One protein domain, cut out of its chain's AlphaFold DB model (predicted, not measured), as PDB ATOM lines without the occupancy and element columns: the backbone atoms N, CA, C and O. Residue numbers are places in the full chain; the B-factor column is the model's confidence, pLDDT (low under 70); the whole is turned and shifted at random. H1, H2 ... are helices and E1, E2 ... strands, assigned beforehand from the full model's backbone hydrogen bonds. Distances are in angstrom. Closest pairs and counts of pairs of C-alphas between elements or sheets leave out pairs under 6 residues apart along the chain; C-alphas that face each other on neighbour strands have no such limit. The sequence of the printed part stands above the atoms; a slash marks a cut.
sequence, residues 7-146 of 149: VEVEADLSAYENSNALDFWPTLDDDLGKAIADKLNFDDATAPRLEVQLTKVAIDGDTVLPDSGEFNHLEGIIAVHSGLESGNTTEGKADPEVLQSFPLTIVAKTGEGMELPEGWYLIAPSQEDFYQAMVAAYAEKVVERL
ATOM      1  N   VAL A   7     173.604 181.681 229.770       92.88
ATOM      2  CA  VAL A   7     172.934 182.176 228.565       92.88
ATOM      3  C   VAL A   7     172.091 181.052 227.976       92.88
ATOM      4  O   VAL A   7     172.563 179.924 227.853       92.88
ATOM      5  N   GLU A   8     170.851 181.366 227.634       93.69
ATOM      6  CA  GLU A   8     169.945 180.481 226.913       93.69
ATOM      7  C   GLU A   8     169.404 181.223 225.701       93.69
ATOM      8  O   GLU A   8     169.016 182.388 225.801       93.69
ATOM      9  N   VAL A   9     169.433 180.557 224.553       94.69
ATOM     10  CA  VAL A   9     168.914 181.090 223.298       94.69
ATOM     11  C   VAL A   9     167.892 180.101 222.779       94.69
ATOM     12  O   VAL A   9     168.184 178.913 222.695       94.69
ATOM     13  N   GLU A  10     166.712 180.596 222.440       93.12
ATOM     14  CA  GLU A  10     165.635 179.805 221.864       93.12
ATOM     15  C   GLU A  10     165.143 180.486 220.589       93.12
ATOM     16  O   GLU A  10     164.846 181.685 220.575       93.12
ATOM     17  N   ALA A  11     165.063 179.724 219.500       89.06
ATOM     18  CA  ALA A  11     164.468 180.186 218.256       89.06
ATOM     19  C   ALA A  11     162.978 179.828 218.196       89.06
ATOM     20  O   ALA A  11     162.576 178.877 217.525       89.06
ATOM     21  N   ASP A  12     162.147 180.623 218.872       86.62
ATOM     22  CA  ASP A  12     160.692 180.506 218.784       86.62
ATOM     23  C   ASP A  12     160.139 181.341 217.620       86.62
ATOM     24  O   ASP A  12     159.684 182.479 217.760       86.62
ATOM     25  N   LEU A  13     160.163 180.731 216.434       85.12
ATOM     26  CA  LEU A  13     159.600 181.320 215.216       85.12
ATOM     27  C   LEU A  13     158.119 180.970 215.014       85.12
ATOM     28  O   LEU A  13     157.557 181.262 213.957       85.12
ATOM     29  N   SER A  14     157.463 180.359 216.010       80.81
ATOM     30  CA  SER A  14     156.076 179.888 215.896       80.81
ATOM     31  C   SER A  14     155.062 181.012 215.661       80.81
ATOM     32  O   SER A  14     153.977 180.775 215.130       80.81
ATOM     33  N   ALA A  15     155.441 182.255 215.978       76.94
ATOM     34  CA  ALA A  15     154.679 183.457 215.654       76.94
ATOM     35  C   ALA A  15     154.461 183.659 214.138       76.94
ATOM     36  O   ALA A  15     153.573 184.419 213.743       76.94
ATOM     37  N   TYR A  16     155.241 182.982 213.288       77.50
ATOM     38  CA  TYR A  16     155.166 183.057 211.834       77.50
ATOM     39  C   TYR A  16     154.851 181.679 211.240       77.50
ATOM     40  O   TYR A  16     155.752 180.896 210.957       77.50
ATOM     41  N   GLU A  17     153.561 181.410 210.983       69.12
ATOM     42  CA  GLU A  17     153.041 180.095 210.546       69.12
ATOM     43  C   GLU A  17     153.735 179.485 209.314       69.12
ATOM     44  O   GLU A  17     153.681 178.273 209.125       69.12
ATOM     45  N   ASN A  18     154.371 180.303 208.470       81.12
ATOM     46  CA  ASN A  18     155.030 179.854 207.240       81.12
ATOM     47  C   ASN A  18     156.554 180.029 207.269       81.12
ATOM     48  O   ASN A  18     157.184 179.915 206.219       81.12
ATOM     49  N   SER A  19     157.156 180.357 208.416       88.75
ATOM     50  CA  SER A  19     158.612 180.458 208.461       88.75
ATOM     51  C   SER A  19     159.243 179.088 208.226       88.75
ATOM     52  O   SER A  19     158.934 178.125 208.919       88.75
ATOM     53  N   ASN A  20     160.144 179.023 207.250       92.81
ATOM     54  CA  ASN A  20     160.953 177.847 206.920       92.81
ATOM     55  C   ASN A  20     162.418 178.034 207.354       92.81
ATOM     56  O   ASN A  20     163.297 177.280 206.947       92.81
ATOM     57  N   ALA A  21     162.717 179.059 208.159       92.25
ATOM     58  CA  ALA A  21     164.094 179.418 208.474       92.25
ATOM     59  C   ALA A  21     164.848 178.305 209.215       92.25
ATOM     60  O   ALA A  21     166.014 178.064 208.911       92.25
ATOM     61  N   LEU A  22     164.182 177.591 210.130       91.75
ATOM     62  CA  LEU A  22     164.777 176.465 210.861       91.75
ATOM     63  C   LEU A  22     164.913 175.193 210.011       91.75
ATOM     64  O   LEU A  22     165.672 174.304 210.387       91.75
ATOM     65  N   ASP A  23     164.256 175.117 208.848       93.19
ATOM     66  CA  ASP A  23     164.505 174.036 207.887       93.19
ATOM     67  C   ASP A  23     165.892 174.194 207.239       93.19
ATOM     68  O   ASP A  23     166.563 173.202 206.950       93.19
ATOM     69  N   PHE A  24     166.337 175.441 207.038       92.94
ATOM     70  CA  PHE A  24     167.666 175.771 206.512       92.94
ATOM     71  C   PHE A  24     168.728 175.890 207.609       92.94
ATOM     72  O   PHE A  24     169.860 175.453 207.414       92.94
ATOM     73  N   TRP A  25     168.363 176.460 208.760       93.31
ATOM     74  CA  TRP A  25     169.273 176.781 209.864       93.31
ATOM     75  C   TRP A  25     168.805 176.154 211.184       93.31
ATOM     76  O   TRP A  25     168.440 176.876 212.114       93.31
ATOM     77  N   PRO A  26     168.818 174.815 211.296       93.31
ATOM     78  CA  PRO A  26     168.288 174.112 212.464       93.31
ATOM     79  C   PRO A  26     169.109 174.316 213.747       93.31
ATOM     80  O   PRO A  26     168.638 173.938 214.808       93.31
ATOM     81  N   THR A  27     170.325 174.862 213.648       94.69
ATOM     82  CA  THR A  27     171.249 175.104 214.774       94.69
ATOM     83  C   THR A  27     171.414 176.588 215.101       94.69
ATOM     84  O   THR A  27     172.354 176.969 215.792       94.69
ATOM     85  N   LEU A  28     170.557 177.461 214.559       94.38
ATOM     86  CA  LEU A  28     170.723 178.911 214.682       94.38
ATOM     87  C   LEU A  28     170.733 179.397 216.140       94.38
ATOM     88  O   LEU A  28     171.473 180.320 216.474       94.38
ATOM     89  N   ASP A  29     169.914 178.794 216.992       94.19
ATOM     90  CA  ASP A  29     169.875 179.037 218.432       94.19
ATOM     91  C   ASP A  29     171.191 178.652 219.120       94.19
ATOM     92  O   ASP A  29     171.773 179.479 219.826       94.19
ATOM     93  N   ASP A  30     171.712 177.455 218.843       95.56
ATOM     94  CA  ASP A  30     173.006 176.983 219.347       95.56
ATOM     95  C   ASP A  30     174.159 177.891 218.887       95.56
ATOM     96  O   ASP A  30     175.032 178.268 219.678       95.56
ATOM     97  N   ASP A  31     174.158 178.278 217.611       97.06
ATOM     98  CA  ASP A  31     175.192 179.117 217.007       97.06
ATOM     99  C   ASP A  31     175.172 180.542 217.590       97.06
ATOM    100  O   ASP A  31     176.225 181.088 217.948       97.06
ATOM    101  N   LEU A  32     173.983 181.131 217.775       96.62
ATOM    102  CA  LEU A  32     173.809 182.408 218.475       96.62
ATOM    103  C   LEU A  32     174.225 182.305 219.945       96.62
ATOM    104  O   LEU A  32     174.949 183.173 220.438       96.62
ATOM    105  N   GLY A  33     173.810 181.244 220.638       95.94
ATOM    106  CA  GLY A  33     174.151 181.002 222.036       95.94
ATOM    107  C   GLY A  33     175.652 180.907 222.247       95.94
ATOM    108  O   GLY A  33     176.196 181.570 223.131       95.94
ATOM    109  N   LYS A  34     176.349 180.176 221.377       97.06
ATOM    110  CA  LYS A  34     177.808 180.083 221.395       97.06
ATOM    111  C   LYS A  34     178.476 181.427 221.112       97.06
ATOM    112  O   LYS A  34     179.362 181.830 221.863       97.06
ATOM    113  N   ALA A  35     178.039 182.143 220.077       97.44
ATOM    114  CA  ALA A  35     178.620 183.438 219.723       97.44
ATOM    115  C   ALA A  35     178.445 184.492 220.830       97.44
ATOM    116  O   ALA A  35     179.327 185.333 221.030       97.44
ATOM    117  N   ILE A  36     177.323 184.447 221.556       96.06
ATOM    118  CA  ILE A  36     177.078 185.278 222.739       96.06
ATOM    119  C   ILE A  36     177.966 184.820 223.902       96.06
ATOM    120  O   ILE A  36     178.655 185.647 224.498       96.06
ATOM    121  N   ALA A  37     178.001 183.518 224.204       95.06
ATOM    122  CA  ALA A  37     178.794 182.958 225.298       95.06
ATOM    123  C   ALA A  37     180.296 183.255 225.162       95.06
ATOM    124  O   ALA A  37     180.940 183.599 226.151       95.06
ATOM    125  N   ASP A  38     180.840 183.222 223.942       96.56
ATOM    126  CA  ASP A  38     182.245 183.548 223.646       96.56
ATOM    127  C   ASP A  38     182.626 185.001 224.014       96.56
ATOM    128  O   ASP A  38     183.806 185.359 224.052       96.56
ATOM    129  N   LYS A  39     181.632 185.853 224.291       94.69
ATOM    130  CA  LYS A  39     181.778 187.262 224.675       94.69
ATOM    131  C   LYS A  39     181.343 187.535 226.123       94.69
ATOM    132  O   LYS A  39     181.188 188.702 226.491       94.69
ATOM    133  N   LEU A  40     181.136 186.500 226.940       94.00
ATOM    134  CA  LEU A  40     180.648 186.591 228.319       94.00
ATOM    135  C   LEU A  40     181.566 185.855 229.301       94.00
ATOM    136  O   LEU A  40     182.353 184.989 228.926       94.00
ATOM    137  N   ASN A  41     181.482 186.229 230.579       93.31
ATOM    138  CA  ASN A  41     182.172 185.559 231.680       93.31
ATOM    139  C   ASN A  41     181.166 184.795 232.555       93.31
ATOM    140  O   ASN A  41     180.075 185.302 232.795       93.31
ATOM    141  N   PHE A  42     181.545 183.614 233.053       92.06
ATOM    142  CA  PHE A  42     180.660 182.691 233.790       92.06
ATOM    143  C   PHE A  42     181.235 182.268 235.153       92.06
ATOM    144  O   PHE A  42     181.001 181.158 235.630       92.06
ATOM    145  N   ASP A  43     182.059 183.116 235.768       91.31
ATOM    146  CA  ASP A  43     182.756 182.815 237.025       91.31
ATOM    147  C   ASP A  43     181.907 183.015 238.292       91.31
ATOM    148  O   ASP A  43     182.338 182.626 239.380       91.31
ATOM    149  N   ASP A  44     180.697 183.563 238.156       86.94
ATOM    150  CA  ASP A  44     179.785 183.844 239.261       86.94
ATOM    151  C   ASP A  44     178.384 183.264 239.007       86.94
ATOM    152  O   ASP A  44     177.613 183.745 238.178       86.94
ATOM    153  N   ALA A  45     178.026 182.233 239.777       85.12
ATOM    154  CA  ALA A  45     176.711 181.593 239.712       85.12
ATOM    155  C   ALA A  45     175.564 182.469 240.259       85.12
ATOM    156  O   ALA A  45     174.395 182.147 240.050       85.12
ATOM    157  N   THR A  46     175.887 183.556 240.964       86.00
ATOM    158  CA  THR A  46     174.921 184.540 241.475       86.00
ATOM    159  C   THR A  46     174.719 185.717 240.520       86.00
ATOM    160  O   THR A  46     173.839 186.545 240.749       86.00
ATOM    161  N   ALA A  47     175.486 185.777 239.426       89.94
ATOM    162  CA  ALA A  47     175.321 186.792 238.397       89.94
ATOM    163  C   ALA A  47     173.998 186.615 237.623       89.94
ATOM    164  O   ALA A  47     173.425 185.516 237.608       89.94
ATOM    165  N   PRO A  48     173.505 187.669 236.950       90.88
ATOM    166  CA  PRO A  48     172.285 187.603 236.151       90.88
ATOM    167  C   PRO A  48     172.322 186.488 235.103       90.88
ATOM    168  O   PRO A  48     173.387 186.153 234.585       90.88
ATOM    169  N   ARG A  49     171.164 185.918 234.768       91.94
ATOM    170  CA  ARG A  49     171.014 184.970 233.654       91.94
ATOM    171  C   ARG A  49     170.471 185.697 232.432       91.94
ATOM    172  O   ARG A  49     169.583 186.534 232.549       91.94
ATOM    173  N   LEU A  50     170.983 185.349 231.262       92.94
ATOM    174  CA  LEU A  50     170.545 185.885 229.984       92.94
ATOM    175  C   LEU A  50     169.635 184.883 229.272       92.94
ATOM    176  O   LEU A  50     169.986 183.714 229.137       92.94
ATOM    177  N   GLU A  51     168.496 185.356 228.787       94.50
ATOM    178  CA  GLU A  51     167.605 184.630 227.887       94.50
ATOM    179  C   GLU A  51     167.445 185.438 226.598       94.50
ATOM    180  O   GLU A  51     167.243 186.655 226.630       94.50
ATOM    181  N   VAL A  52     167.553 184.768 225.458       95.00
ATOM    182  CA  VAL A  52     167.375 185.359 224.135       95.00
ATOM    183  C   VAL A  52     166.334 184.549 223.389       95.00
ATOM    184  O   VAL A  52     166.554 183.387 223.073       95.00
ATOM    185  N   GLN A  53     165.216 185.182 223.067       95.25
ATOM    186  CA  GLN A  53     164.169 184.590 222.249       95.25
ATOM    187  C   GLN A  53     164.253 185.195 220.856       95.25
ATOM    188  O   GLN A  53     163.930 186.368 220.661       95.25
ATOM    189  N   LEU A  54     164.716 184.420 219.881       94.56
ATOM    190  CA  LEU A  54     164.688 184.835 218.488       94.56
ATOM    191  C   LEU A  54     163.258 184.675 217.975       94.56
ATOM    192  O   LEU A  54     162.734 183.569 217.914       94.56
ATOM    193  N   THR A  55     162.636 185.788 217.609       93.69
ATOM    194  CA  THR A  55     161.229 185.831 217.213       93.69
ATOM    195  C   THR A  55     161.059 185.809 215.703       93.69
ATOM    196  O   THR A  55     160.006 185.405 215.223       93.69
ATOM    197  N   LYS A  56     162.067 186.241 214.931       94.31
ATOM    198  CA  LYS A  56     161.977 186.314 213.468       94.31
ATOM    199  C   LYS A  56     163.317 186.118 212.776       94.31
ATOM    200  O   LYS A  56     164.315 186.745 213.127       94.31
ATOM    201  N   VAL A  57     163.269 185.352 211.690       94.81
ATOM    202  CA  VAL A  57     164.315 185.256 210.670       94.81
ATOM    203  C   VAL A  57     163.669 185.551 209.323       94.81
ATOM    204  O   VAL A  57     162.629 184.975 209.002       94.81
ATOM    205  N   ALA A  58     164.237 186.485 208.564       94.69
ATOM    206  CA  ALA A  58     163.643 186.927 207.309       94.69
ATOM    207  C   ALA A  58     164.678 187.395 206.279       94.69
ATOM    208  O   ALA A  58     165.798 187.790 206.613       94.69
ATOM    209  N   ILE A  59     164.258 187.417 205.019       92.94
ATOM    210  CA  ILE A  59     164.960 188.044 203.900       92.94
ATOM    211  C   ILE A  59     164.097 189.184 203.367       92.94
ATOM    212  O   ILE A  59     162.945 188.986 202.997       92.94
ATOM    213  N   ASP A  60     164.601 190.416 203.431       89.94
ATOM    214  CA  ASP A  60     163.879 191.617 202.978       89.94
ATOM    215  C   ASP A  60     162.455 191.768 203.559       89.94
ATOM    216  O   ASP A  60     161.571 192.398 202.979       89.94
ATOM    217  N   GLY A  61     162.245 191.221 204.761       88.69
ATOM    218  CA  GLY A  61     160.970 191.242 205.475       88.69
ATOM    219  C   GLY A  61     160.078 190.018 205.258       88.69
ATOM    220  O   GLY A  61     159.111 189.884 206.008       88.69
ATOM    221  N   ASP A  62     160.409 189.126 204.322       91.75
ATOM    222  CA  ASP A  62     159.714 187.852 204.117       91.75
ATOM    223  C   ASP A  62     160.285 186.762 205.034       91.75
ATOM    224  O   ASP A  62     161.497 186.565 205.110       91.75
ATOM    225  N   THR A  63     159.409 186.065 205.758       92.25
ATOM    226  CA  THR A  63     159.776 184.960 206.657       92.25
ATOM    227  C   THR A  63     159.880 183.619 205.937       92.25
ATOM    228  O   THR A  63     160.336 182.649 206.542       92.25
ATOM    229  N   VAL A  64     159.440 183.552 204.676       94.19
ATOM    230  CA  VAL A  64     159.667 182.415 203.784       94.19
ATOM    231  C   VAL A  64     160.972 182.661 203.037       94.19
ATOM    232  O   VAL A  64     161.035 183.450 202.096       94.19
ATOM    233  N   LEU A  65     162.032 181.989 203.471       93.25
ATOM    234  CA  LEU A  65     163.331 182.064 202.824       93.25
ATOM    235  C   LEU A  65     163.287 181.352 201.460       93.25
ATOM    236  O   LEU A  65     162.582 180.344 201.314       93.25
ATOM    237  N   PRO A  66     164.035 181.849 200.460       92.75
ATOM    238  CA  PRO A  66     164.211 181.175 199.176       92.75
ATOM    239  C   PRO A  66     164.931 179.832 199.343       92.75
ATOM    240  O   PRO A  66     165.511 179.557 200.386       92.75
ATOM    241  N   ASP A  67     164.981 179.026 198.279       92.50
ATOM    242  CA  ASP A  67     165.673 177.723 198.266       92.50
ATOM    243  C   ASP A  67     167.168 177.806 198.621       92.50
ATOM    244  O   ASP A  67     167.774 176.802 198.991       92.50
ATOM    245  N   SER A  68     167.780 178.988 198.487       89.62
ATOM    246  CA  SER A  68     169.142 179.224 198.962       89.62
ATOM    247  C   SER A  68     169.220 179.192 200.488       89.62
ATOM    248  O   SER A  68     170.262 178.827 201.011       89.62
ATOM    249  N   GLY A  69     168.150 179.539 201.207       90.31
ATOM    250  CA  GLY A  69     168.113 179.690 202.661       90.31
ATOM    251  C   GLY A  69     168.688 181.020 203.149       90.31
ATOM    252  O   GLY A  69     168.992 181.169 204.328       90.31
ATOM    253  N   GLU A  70     168.925 181.987 202.260       91.44
ATOM    254  CA  GLU A  70     169.505 183.274 202.648       91.44
ATOM    255  C   GLU A  70     168.531 184.110 203.485       91.44
ATOM    256  O   GLU A  70     167.331 184.140 203.227       91.44
ATOM    257  N   PHE A  71     169.065 184.802 204.489       93.81
ATOM    258  CA  PHE A  71     168.337 185.764 205.306       93.81
ATOM    259  C   PHE A  71     169.224 186.975 205.569       93.81
ATOM    260  O   PHE A  71     170.450 186.877 205.610       93.81
ATOM    261  N   ASN A  72     168.602 188.130 205.773       93.38
ATOM    262  CA  ASN A  72     169.309 189.368 206.086       93.38
ATOM    263  C   ASN A  72     168.699 190.123 207.265       93.38
ATOM    264  O   ASN A  72     169.072 191.265 207.520       93.38
ATOM    265  N   HIS A  73     167.786 189.478 207.988       94.88
ATOM    266  CA  HIS A  73     167.032 190.068 209.073       94.88
ATOM    267  C   HIS A  73     166.871 189.061 210.216       94.88
ATOM    268  O   HIS A  73     166.336 187.973 210.014       94.88
ATOM    269  N   LEU A  74     167.313 189.452 211.412       95.44
ATOM    270  CA  LEU A  74     167.075 188.752 212.672       95.44
ATOM    271  C   LEU A  74     166.374 189.694 213.653       95.44
ATOM    272  O   LEU A  74     166.848 190.810 213.878       95.44
ATOM    273  N   GLU A  75     165.280 189.244 214.261       95.44
ATOM    274  CA  GLU A  75     164.623 189.931 215.377       95.44
ATOM    275  C   GLU A  75     164.521 188.986 216.572       95.44
ATOM    276  O   GLU A  75     164.238 187.799 216.415       95.44
ATOM    277  N   GLY A  76     164.735 189.517 217.772       94.56
ATOM    278  CA  GLY A  76     164.492 188.784 219.005       94.56
ATOM    279  C   GLY A  76     164.308 189.691 220.209       94.56
ATOM    280  O   GLY A  76     164.463 190.915 220.133       94.56
ATOM    281  N   ILE A  77     163.968 189.073 221.329       95.12
ATOM    282  CA  ILE A  77     163.791 189.706 222.628       95.12
ATOM    283  C   ILE A  77     164.870 189.163 223.551       95.12
ATOM    284  O   ILE A  77     165.050 187.956 223.677       95.12
ATOM    285  N   ILE A  78     165.588 190.070 224.202       95.00
ATOM    286  CA  ILE A  78     166.565 189.727 225.222       95.00
ATOM    287  C   ILE A  78     165.910 189.994 226.570       95.00
ATOM    288  O   ILE A  78     165.340 191.069 226.776       95.00
ATOM    289  N   ALA A  79     166.002 189.038 227.484       93.94
ATOM    290  CA  ALA A  79     165.602 189.173 228.873       93.94
ATOM    291  C   ALA A  79     166.795 188.871 229.786       93.94
ATOM    292  O   ALA A  79     167.505 187.881 229.625       93.94
ATOM    293  N   VAL A  80     167.024 189.757 230.748       92.38
ATOM    294  CA  VAL A  80     168.022 189.601 231.800       92.38
ATOM    295  C   VAL A  80     167.278 189.280 233.080       92.38
ATOM    296  O   VAL A  80     166.468 190.075 233.555       92.38
ATOM    297  N   HIS A  81     167.565 188.115 233.629       91.31
ATOM    298  CA  HIS A  81     166.961 187.572 234.832       91.31
ATOM    299  C   HIS A  81     167.900 187.723 236.021       91.31
ATOM    300  O   HIS A  81     169.122 187.674 235.863       91.31
ATOM    301  N   SER A  82     167.347 187.864 237.222       87.56
ATOM    302  CA  SER A  82     168.141 187.836 238.448       87.56
ATOM    303  C   SER A  82     168.899 186.511 238.593       87.56
ATOM    304  O   SER A  82     168.443 185.449 238.158       87.56
ATOM    305  N   GLY A  83     170.102 186.581 239.166       81.44
ATOM    306  CA  GLY A  83     170.888 185.391 239.470       81.44
ATOM    307  C   GLY A  83     170.311 184.604 240.645       81.44
ATOM    308  O   GLY A  83     169.414 185.064 241.356       81.44
ATOM    309  N   LEU A  84     170.835 183.399 240.871       71.81
ATOM    310  CA  LEU A  84     170.423 182.581 242.010       71.81
ATOM    311  C   LEU A  84     170.826 183.282 243.316       71.81
ATOM    312  O   LEU A  84     172.013 183.493 243.564       71.81
ATOM    313  N   GLU A  85     169.857 183.613 244.177       61.62
ATOM    314  CA  GLU A  85     170.182 184.113 245.514       61.62
ATOM    315  C   GLU A  85     170.966 183.046 246.290       61.62
ATOM    316  O   GLU A  85     170.509 181.915 246.492       61.62
ATOM    317  N   SER A  86     172.157 183.422 246.755       46.66
ATOM    318  CA  SER A  86     173.000 182.577 247.597       46.66
ATOM    319  C   SER A  86     172.335 182.391 248.966       46.66
ATOM    320  O   SER A  86     172.578 183.153 249.898       46.66
ATOM    321  N   GLY A  87     171.445 181.398 249.091       46.72
ATOM    322  CA  GLY A  87     170.901 181.002 250.393       46.72
ATOM    323  C   GLY A  87     169.515 180.362 250.459       46.72
ATOM    324  O   GLY A  87     169.162 179.914 251.547       46.72
ATOM    325  N   ASN A  88     168.727 180.267 249.381       42.12
ATOM    326  CA  ASN A  88     167.356 179.748 249.496       42.12
ATOM    327  C   ASN A  88     167.183 178.349 248.878       42.12
ATOM    328  O   ASN A  88     166.749 178.176 247.744       42.12
ATOM    329  N   THR A  89     167.512 177.321 249.663       46.28
ATOM    330  CA  THR A  89     167.226 175.903 249.383       46.28
ATOM    331  C   THR A  89     165.799 175.519 249.789       46.28
ATOM    332  O   THR A  89     165.609 174.518 250.483       46.28
ATOM    333  N   THR A  90     164.790 176.303 249.410       41.53
ATOM    334  CA  THR A  90     163.403 176.004 249.795       41.53
ATOM    335  C   THR A  90     162.562 175.702 248.564       41.53
ATOM    336  O   THR A  90     162.503 176.483 247.621       41.53
ATOM    337  N   GLU A  91     161.958 174.516 248.571       43.88
ATOM    338  CA  GLU A  91     161.045 173.990 247.561       43.88
ATOM    339  C   GLU A  91     160.001 175.038 247.148       43.88
ATOM    340  O   GLU A  91     159.151 175.443 247.939       43.88
ATOM    341  N   GLY A  92     160.084 175.477 245.894       41.66
ATOM    342  CA  GLY A  92     159.230 176.516 245.328       41.66
ATOM    343  C   GLY A  92     160.050 177.385 244.390       41.66
ATOM    344  O   GLY A  92     160.548 178.425 244.798       41.66
ATOM    345  N   LYS A  93     160.230 176.921 243.146       47.16
ATOM    346  CA  LYS A  93     160.852 177.691 242.062       47.16
ATOM    347  C   LYS A  93     160.067 178.995 241.889       47.16
ATOM    348  O   LYS A  93     159.019 178.989 241.250       47.16
ATOM    349  N   ALA A  94     160.517 180.079 242.509       52.31
ATOM    350  CA  ALA A  94     160.171 181.397 242.014       52.31
ATOM    351  C   ALA A  94     160.909 181.527 240.682       52.31
ATOM    352  O   ALA A  94     162.127 181.332 240.644       52.31
ATOM    353  N   ASP A  95     160.171 181.753 239.597       61.19
ATOM    354  CA  ASP A  95     160.797 182.116 238.332       61.19
ATOM    355  C   ASP A  95     161.675 183.349 238.589       61.19
ATOM    356  O   ASP A  95     161.252 184.248 239.330       61.19
ATOM    357  N   PRO A  96     162.918 183.366 238.083       69.94
ATOM    358  CA  PRO A  96     163.821 184.473 238.344       69.94
ATOM    359  C   PRO A  96     163.198 185.776 237.822       69.94
ATOM    360  O   PRO A  96     162.489 185.796 236.816       69.94
ATOM    361  N   GLU A  97     163.405 186.866 238.556       84.88
ATOM    362  CA  GLU A  97     162.808 188.158 238.229       84.88
ATOM    363  C   GLU A  97     163.467 188.721 236.967       84.88
ATOM    364  O   GLU A  97     164.695 188.801 236.892       84.88
ATOM    365  N   VAL A  98     162.663 189.154 235.993       88.38
ATOM    366  CA  VAL A  98     163.168 189.859 234.808       88.38
ATOM    367  C   VAL A  98     163.594 191.266 235.228       88.38
ATOM    368  O   VAL A  98     162.758 192.149 235.422       88.38
ATOM    369  N   LEU A  99     164.903 191.479 235.347       88.88
ATOM    370  CA  LEU A  99     165.517 192.764 235.678       88.88
ATOM    371  C   LEU A  99     165.397 193.756 234.518       88.88
ATOM    372  O   LEU A  99     165.181 194.950 234.720       88.88
ATOM    373  N   GLN A 100     165.548 193.257 233.292       90.50
ATOM    374  CA  GLN A 100     165.512 194.064 232.081       90.50
ATOM    375  C   GLN A 100     165.055 193.214 230.899       90.50
ATOM    376  O   GLN A 100     165.437 192.055 230.776       90.50
ATOM    377  N   SER A 101     164.282 193.802 229.988       93.06
ATOM    378  CA  SER A 101     164.010 193.197 228.686       93.06
ATOM    379  C   SER A 101     164.013 194.250 227.587       93.06
ATOM    380  O   SER A 101     163.569 195.381 227.797       93.06
ATOM    381  N   PHE A 102     164.544 193.898 226.418       94.75
ATOM    382  CA  PHE A 102     164.587 194.788 225.265       94.75
ATOM    383  C   PHE A 102     164.550 194.019 223.939       94.75
ATOM    384  O   PHE A 102     165.138 192.942 223.831       94.75
ATOM    385  N   PRO A 103     163.917 194.586 222.896       96.06
ATOM    386  CA  PRO A 103     163.985 194.027 221.556       96.06
ATOM    387  C   PRO A 103     165.336 194.334 220.894       96.06
ATOM    388  O   PRO A 103     165.923 195.411 221.076       96.06
ATOM    389  N   LEU A 104     165.814 193.410 220.067       95.50
ATOM    390  CA  LEU A 104     166.972 193.588 219.201       95.50
ATOM    391  C   LEU A 104     166.628 193.164 217.776       95.50
ATOM    392  O   LEU A 104     166.139 192.063 217.538       95.50
ATOM    393  N   THR A 105     166.945 194.045 216.835       95.69
ATOM    394  CA  THR A 105     166.777 193.816 215.403       95.69
ATOM    395  C   THR A 105     168.105 194.063 214.711       95.69
ATOM    396  O   THR A 105     168.702 195.129 214.880       95.69
ATOM    397  N   ILE A 106     168.547 193.093 213.916       94.88
ATOM    398  CA  ILE A 106     169.728 193.183 213.063       94.88
ATOM    399  C   ILE A 106     169.276 193.024 211.620       94.88
ATOM    400  O   ILE A 106     168.589 192.062 211.281       94.88
ATOM    401  N   VAL A 107     169.681 193.971 210.777       93.25
ATOM    402  CA  VAL A 107     169.473 193.915 209.332       93.25
ATOM    403  C   VAL A 107     170.812 194.123 208.645       93.25
ATOM    404  O   VAL A 107     171.529 195.073 208.961       93.25
ATOM    405  N   ALA A 108     171.123 193.267 207.682       90.25
ATOM    406  CA  ALA A 108     172.279 193.407 206.816       90.25
ATOM    407  C   ALA A 108     171.844 193.641 205.367       90.25
ATOM    408  O   ALA A 108     170.732 193.316 204.960       90.25
ATOM    409  N   LYS A 109     172.725 194.252 204.578       84.19
ATOM    410  CA  LYS A 109     172.521 194.463 203.144       84.19
ATOM    411  C   LYS A 109     173.812 194.173 202.405       84.19
ATOM    412  O   LYS A 109     174.877 194.640 202.808       84.19
ATOM    413  N   THR A 110     173.702 193.418 201.324       79.38
ATOM    414  CA  THR A 110     174.771 193.229 200.347       79.38
ATOM    415  C   THR A 110     174.905 194.493 199.490       79.38
ATOM    416  O   THR A 110     173.987 195.308 199.388       79.38
ATOM    417  N   GLY A 111     176.065 194.684 198.858       71.31
ATOM    418  CA  GLY A 111     176.290 195.778 197.902       71.31
ATOM    419  C   GLY A 111     175.598 195.576 196.547       71.31
ATOM    420  O   GLY A 111     176.025 196.167 195.556       71.31
ATOM    421  N   GLU A 112     174.592 194.705 196.466       69.69
ATOM    422  CA  GLU A 112     173.872 194.432 195.225       69.69
ATOM    423  C   GLU A 112     173.139 195.686 194.737       69.69
ATOM    424  O   GLU A 112     172.575 196.457 195.512       69.69
ATOM    425  N   GLY A 113     173.197 195.929 193.426       68.31
ATOM    426  CA  GLY A 113     172.655 197.150 192.821       68.31
ATOM    427  C   GLY A 113     173.557 198.386 192.938       68.31
ATOM    428  O   GLY A 113     173.140 199.472 192.541       68.31
ATOM    429  N   MET A 114     174.788 198.251 193.439       77.06
ATOM    430  CA  MET A 114     175.778 199.330 193.401       77.06
ATOM    431  C   MET A 114     176.321 199.520 191.974       77.06
ATOM    432  O   MET A 114     176.793 198.570 191.350       77.06
ATOM    433  N   GLU A 115     176.290 200.753 191.459       83.56
ATOM    434  CA  GLU A 115     176.978 201.092 190.208       83.56
ATOM    435  C   GLU A 115     178.492 201.066 190.438       83.56
ATOM    436  O   GLU A 115     179.048 201.892 191.165       83.56
ATOM    437  N   LEU A 116     179.162 200.088 189.830       87.94
ATOM    438  CA  LEU A 116     180.610 199.953 189.909       87.94
ATOM    439  C   LEU A 116     181.288 200.704 188.753       87.94
ATOM    440  O   LEU A 116     180.803 200.641 187.620       87.94
ATOM    441  N   PRO A 117     182.429 201.376 188.995       91.50
ATOM    442  CA  PRO A 117     183.243 201.941 187.926       91.50
ATOM    443  C   PRO A 117     183.713 200.883 186.918       91.50
ATOM    444  O   PRO A 117     183.791 199.691 187.217       91.50
ATOM    445  N   GLU A 118     184.108 201.334 185.726       91.31
ATOM    446  CA  GLU A 118     184.710 200.445 184.733       91.31
ATOM    447  C   GLU A 118     185.967 199.760 185.304       91.31
ATOM    448  O   GLU A 118     186.829 200.397 185.917       91.31
ATOM    449  N   GLY A 119     186.060 198.441 185.121       91.56
ATOM    450  CA  GLY A 119     187.166 197.621 185.627       91.56
ATOM    451  C   GLY A 119     187.038 197.170 187.087       91.56
ATOM    452  O   GLY A 119     187.958 196.526 187.588       91.56
ATOM    453  N   TRP A 120     185.935 197.479 187.774       90.56
ATOM    454  CA  TRP A 120     185.659 196.991 189.127       90.56
ATOM    455  C   TRP A 120     184.777 195.740 189.089       90.56
ATOM    456  O   TRP A 120     183.869 195.627 188.269       90.56
ATOM    457  N   TYR A 121     185.036 194.810 190.007       85.38
ATOM    458  CA  TYR A 121     184.266 193.577 190.163       85.38
ATOM    459  C   TYR A 121     183.715 193.511 191.582       85.38
ATOM    460  O   TYR A 121     184.473 193.625 192.546       85.38
ATOM    461  N   LEU A 122     182.403 193.321 191.709       85.94
ATOM    462  CA  LEU A 122     181.773 193.048 192.995       85.94
ATOM    463  C   LEU A 122     182.005 191.580 193.339       85.94
ATOM    464  O   LEU A 122     181.670 190.693 192.555       85.94
ATOM    465  N   ILE A 123     182.555 191.340 194.522       83.62
ATOM    466  CA  ILE A 123     182.624 190.013 195.126       83.62
ATOM    467  C   ILE A 123     181.680 190.062 196.322       83.62
ATOM    468  O   ILE A 123     181.997 190.687 197.334       83.62
ATOM    469  N   ALA A 124     180.491 189.481 196.172       83.50
ATOM    470  CA  ALA A 124     179.559 189.347 197.282       83.50
ATOM    471  C   ALA A 124     180.098 188.312 198.290       83.50
ATOM    472  O   ALA A 124     180.742 187.346 197.865       83.50
ATOM    473  N   PRO A 125     179.862 188.498 199.603       85.06
ATOM    474  CA  PRO A 125     180.149 187.467 200.592       85.06
ATOM    475  C   PRO A 125     179.450 186.158 200.228       85.06
ATOM    476  O   PRO A 125     178.363 186.172 199.647       85.06
ATOM    477  N   SER A 126     180.058 185.031 200.594       88.31
ATOM    478  CA  SER A 126     179.327 183.770 200.548       88.31
ATOM    479  C   SER A 126     178.174 183.799 201.557       88.31
ATOM    480  O   SER A 126     178.173 184.589 202.505       88.31
ATOM    481  N   GLN A 127     177.194 182.918 201.373       87.94
ATOM    482  CA  GLN A 127     176.101 182.774 202.331       87.94
ATOM    483  C   GLN A 127     176.611 182.418 203.733       87.94
ATOM    484  O   GLN A 127     176.103 182.943 204.717       87.94
ATOM    485  N   GLU A 128     177.634 181.568 203.821       90.69
ATOM    486  CA  GLU A 128     178.258 181.191 205.089       90.69
ATOM    487  C   GLU A 128     178.936 182.394 205.756       90.69
ATOM    488  O   GLU A 128     178.694 182.658 206.930       90.69
ATOM    489  N   ASP A 129     179.708 183.187 205.006       90.75
ATOM    490  CA  ASP A 129     180.330 184.404 205.545       90.75
ATOM    491  C   ASP A 129     179.275 185.402 206.036       90.75
ATOM    492  O   ASP A 129     179.440 186.044 207.075       90.75
ATOM    493  N   PHE A 130     178.174 185.533 205.292       91.19
ATOM    494  CA  PHE A 130     177.073 186.418 205.647       91.19
ATOM    495  C   PHE A 130     176.345 185.938 206.906       91.19
ATOM    496  O   PHE A 130     176.091 186.731 207.812       91.19
ATOM    497  N   TYR A 131     176.068 184.636 206.995       93.50
ATOM    498  CA  TYR A 131     175.504 183.993 208.176       93.50
ATOM    499  C   TYR A 131     176.375 184.245 209.413       93.50
ATOM    500  O   TYR A 131     175.890 184.756 210.423       93.50
ATOM    501  N   GLN A 132     177.681 183.977 209.314       94.50
ATOM    502  CA  GLN A 132     178.627 184.194 210.411       94.50
ATOM    503  C   GLN A 132     178.677 185.668 210.827       94.50
ATOM    504  O   GLN A 132     178.699 185.975 212.019       94.50
ATOM    505  N   ALA A 133     178.637 186.595 209.865       94.00
ATOM    506  CA  ALA A 133     178.579 188.024 210.153       94.00
ATOM    507  C   ALA A 133     177.287 188.420 210.889       94.00
ATOM    508  O   ALA A 133     177.351 189.198 211.841       94.00
ATOM    509  N   MET A 134     176.133 187.874 210.494       95.38
ATOM    510  CA  MET A 134     174.848 188.120 211.160       95.38
ATOM    511  C   MET A 134     174.847 187.608 212.602       95.38
ATOM    512  O   MET A 134     174.489 188.357 213.512       95.38
ATOM    513  N   VAL A 135     175.296 186.370 212.823       96.75
ATOM    514  CA  VAL A 135     175.400 185.754 214.157       96.75
ATOM    515  C   VAL A 135     176.364 186.540 215.048       96.75
ATOM    516  O   VAL A 135     176.015 186.919 216.167       96.75
ATOM    517  N   ALA A 136     177.557 186.863 214.538       96.25
ATOM    518  CA  ALA A 136     178.557 187.620 215.281       96.25
ATOM    519  C   ALA A 136     178.071 189.032 215.644       96.25
ATOM    520  O   ALA A 136     178.276 189.475 216.778       96.25
ATOM    521  N   ALA A 137     177.409 189.724 214.708       95.94
ATOM    522  CA  ALA A 137     176.850 191.051 214.937       95.94
ATOM    523  C   ALA A 137     175.707 191.016 215.957       95.94
ATOM    524  O   ALA A 137     175.651 191.873 216.838       95.94
ATOM    525  N   TYR A 138     174.819 190.019 215.883       96.38
ATOM    526  CA  TYR A 138     173.755 189.847 216.872       96.38
ATOM    527  C   TYR A 138     174.348 189.660 218.270       96.38
ATOM    528  O   TYR A 138     174.004 190.402 219.189       96.38
ATOM    529  N   ALA A 139     175.315 188.749 218.413       96.06
ATOM    530  CA  ALA A 139     175.987 188.488 219.680       96.06
ATOM    531  C   ALA A 139     176.694 189.725 220.256       96.06
ATOM    532  O   ALA A 139     176.594 190.009 221.449       96.06
ATOM    533  N   GLU A 140     177.384 190.494 219.413       95.69
ATOM    534  CA  GLU A 140     178.012 191.752 219.816       95.69
ATOM    535  C   GLU A 140     176.982 192.762 220.338       95.69
ATOM    536  O   GLU A 140     177.182 193.345 221.402       95.69
ATOM    537  N   LYS A 141     175.845 192.924 219.649       95.56
ATOM    538  CA  LYS A 141     174.798 193.870 220.059       95.56
ATOM    539  C   LYS A 141     174.017 193.446 221.294       95.56
ATOM    540  O   LYS A 141     173.533 194.322 222.011       95.56
ATOM    541  N   VAL A 142     173.922 192.149 221.575       93.81
ATOM    542  CA  VAL A 142     173.431 191.662 222.869       93.81
ATOM    543  C   VAL A 142     174.373 192.129 223.978       93.81
ATOM    544  O   VAL A 142     173.939 192.813 224.900       93.81
ATOM    545  N   VAL A 143     175.670 191.837 223.852       92.50
ATOM    546  CA  VAL A 143     176.686 192.128 224.879       92.50
ATOM    547  C   VAL A 143     176.871 193.626 225.114       92.50
ATOM    548  O   VAL A 143     176.981 194.041 226.262       92.50
ATOM    549  N   GLU A 144     176.855 194.451 224.064       91.62
ATOM    550  CA  GLU A 144     176.924 195.918 224.184       91.62
ATOM    551  C   GLU A 144     175.787 196.513 225.027       91.62
ATOM    552  O   GLU A 144     175.941 197.600 225.578       91.62
ATOM    553  N   ARG A 145     174.637 195.835 225.104       87.56
ATOM    554  CA  ARG A 145     173.479 196.291 225.883       87.56
ATOM    555  C   ARG A 145     173.425 195.721 227.294       87.56
ATOM    556  O   ARG A 145     172.601 196.178 228.083       87.56
ATOM    557  N   LEU A 146     174.287 194.755 227.610       84.12
ATOM    558  CA  LEU A 146     174.504 194.261 228.967       84.12
ATOM    559  C   LEU A 146     175.466 195.213 229.682       84.12
ATOM    560  O   LEU A 146     176.614 194.871 229.961       84.12
TER     561      LEU A 146
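Overview. This is residues 7 to 146 of the 149 residues of an uncharacterized protein of Roseovarius sp (UniProt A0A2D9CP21). Picture a twisted four-stranded sheet with two helices, H2 and H3, packed over one face, and two loops that stick out at opposite ends, residues 87 to 94 and residues 115 to 121. The long strands E2, E3 and E4 and the long helix H3 run roughly along the length, and the short helix H1 only grazes the sheet. The printed part has 140 residues, with three named helices and four named strands in the order E1 H1 H2 E2 E3 E4 H3; the sheet, in the order E1 E2 E3 E4, is mixed. The class is mixed, helices and strands, with 67 residues in named elements, under half of those printed. The whole is loose, with a radius of gyration of the C-alphas of 18.4 A, and spans 71 by 33 by 21 A.

Along the chain. Start in the sheet with E2, residues 49 to 58, 27.4 A long. E3, residues 73 to 81, measures 25.9 A, and E4, residues 98 to 107, 26.6 A. Find C-alpha 7 at (172.934, 182.176, 228.565), where E1, residues 7 to 11, begins. H1 is residues 21 to 24, and H2 is residues 28 to 37, 13.9 A long. H3, residues 127 to 145, runs 27.3 A to C-alpha 145 at (173.479, 196.291, 225.883).

Arrangement. Look first at E2 and E3, an antiparallel hairpin, with N 51 and O 79 2.8 A apart. E3 and E4 form another hairpin, with N 76 and O 104 at 2.9 A; E2 E3 E4 is a meander, each strand the antiparallel neighbour of the one before. Edge strand E1 is parallel to E2, with N 8 and O 50 at 2.9 A. E1, H1 H2, E2 is a strand-helix-strand unit, two parallel neighbour strands with helices between, and its crossover is left-handed. H2 is over E1 at a height over the sheet of 7.7 A, along the strands. On the same face, H3 is over E3 at 7.9 A, slantwise to the strands at 33 degrees on the local plane; these are two layers, helices on one face of a sheet. H3 touches H2 with residues 135 to 143 alone, the closest C-alphas being those of Ile 36 and Ala 139, 4.6 A apart, at a steep tilt of 48 degrees, the same way. H1 only grazes the sheet, with residues 21 to 22, and is apart from H3. Every O i to N i+4 pair is within hydrogen-bond range in H2, and 14 of 15 in H3; H1 is too short for such a pair.

Size, cuts and confidence. The C-alphas of Thr 90 and Glu 118, the two farthest apart, are 72.7 A apart; without the stretches that stand free, the body spans 55 by 32 by 21 A. The printed part has no cut. The links H2 to E2, E2 to E3, E3 to E4 and E4 to H3 are long. The mean pLDDT of the printed part is 87.1, and the model's confidence is under 70 at residue 17, residues 85 to 96 and residues 112 to 113.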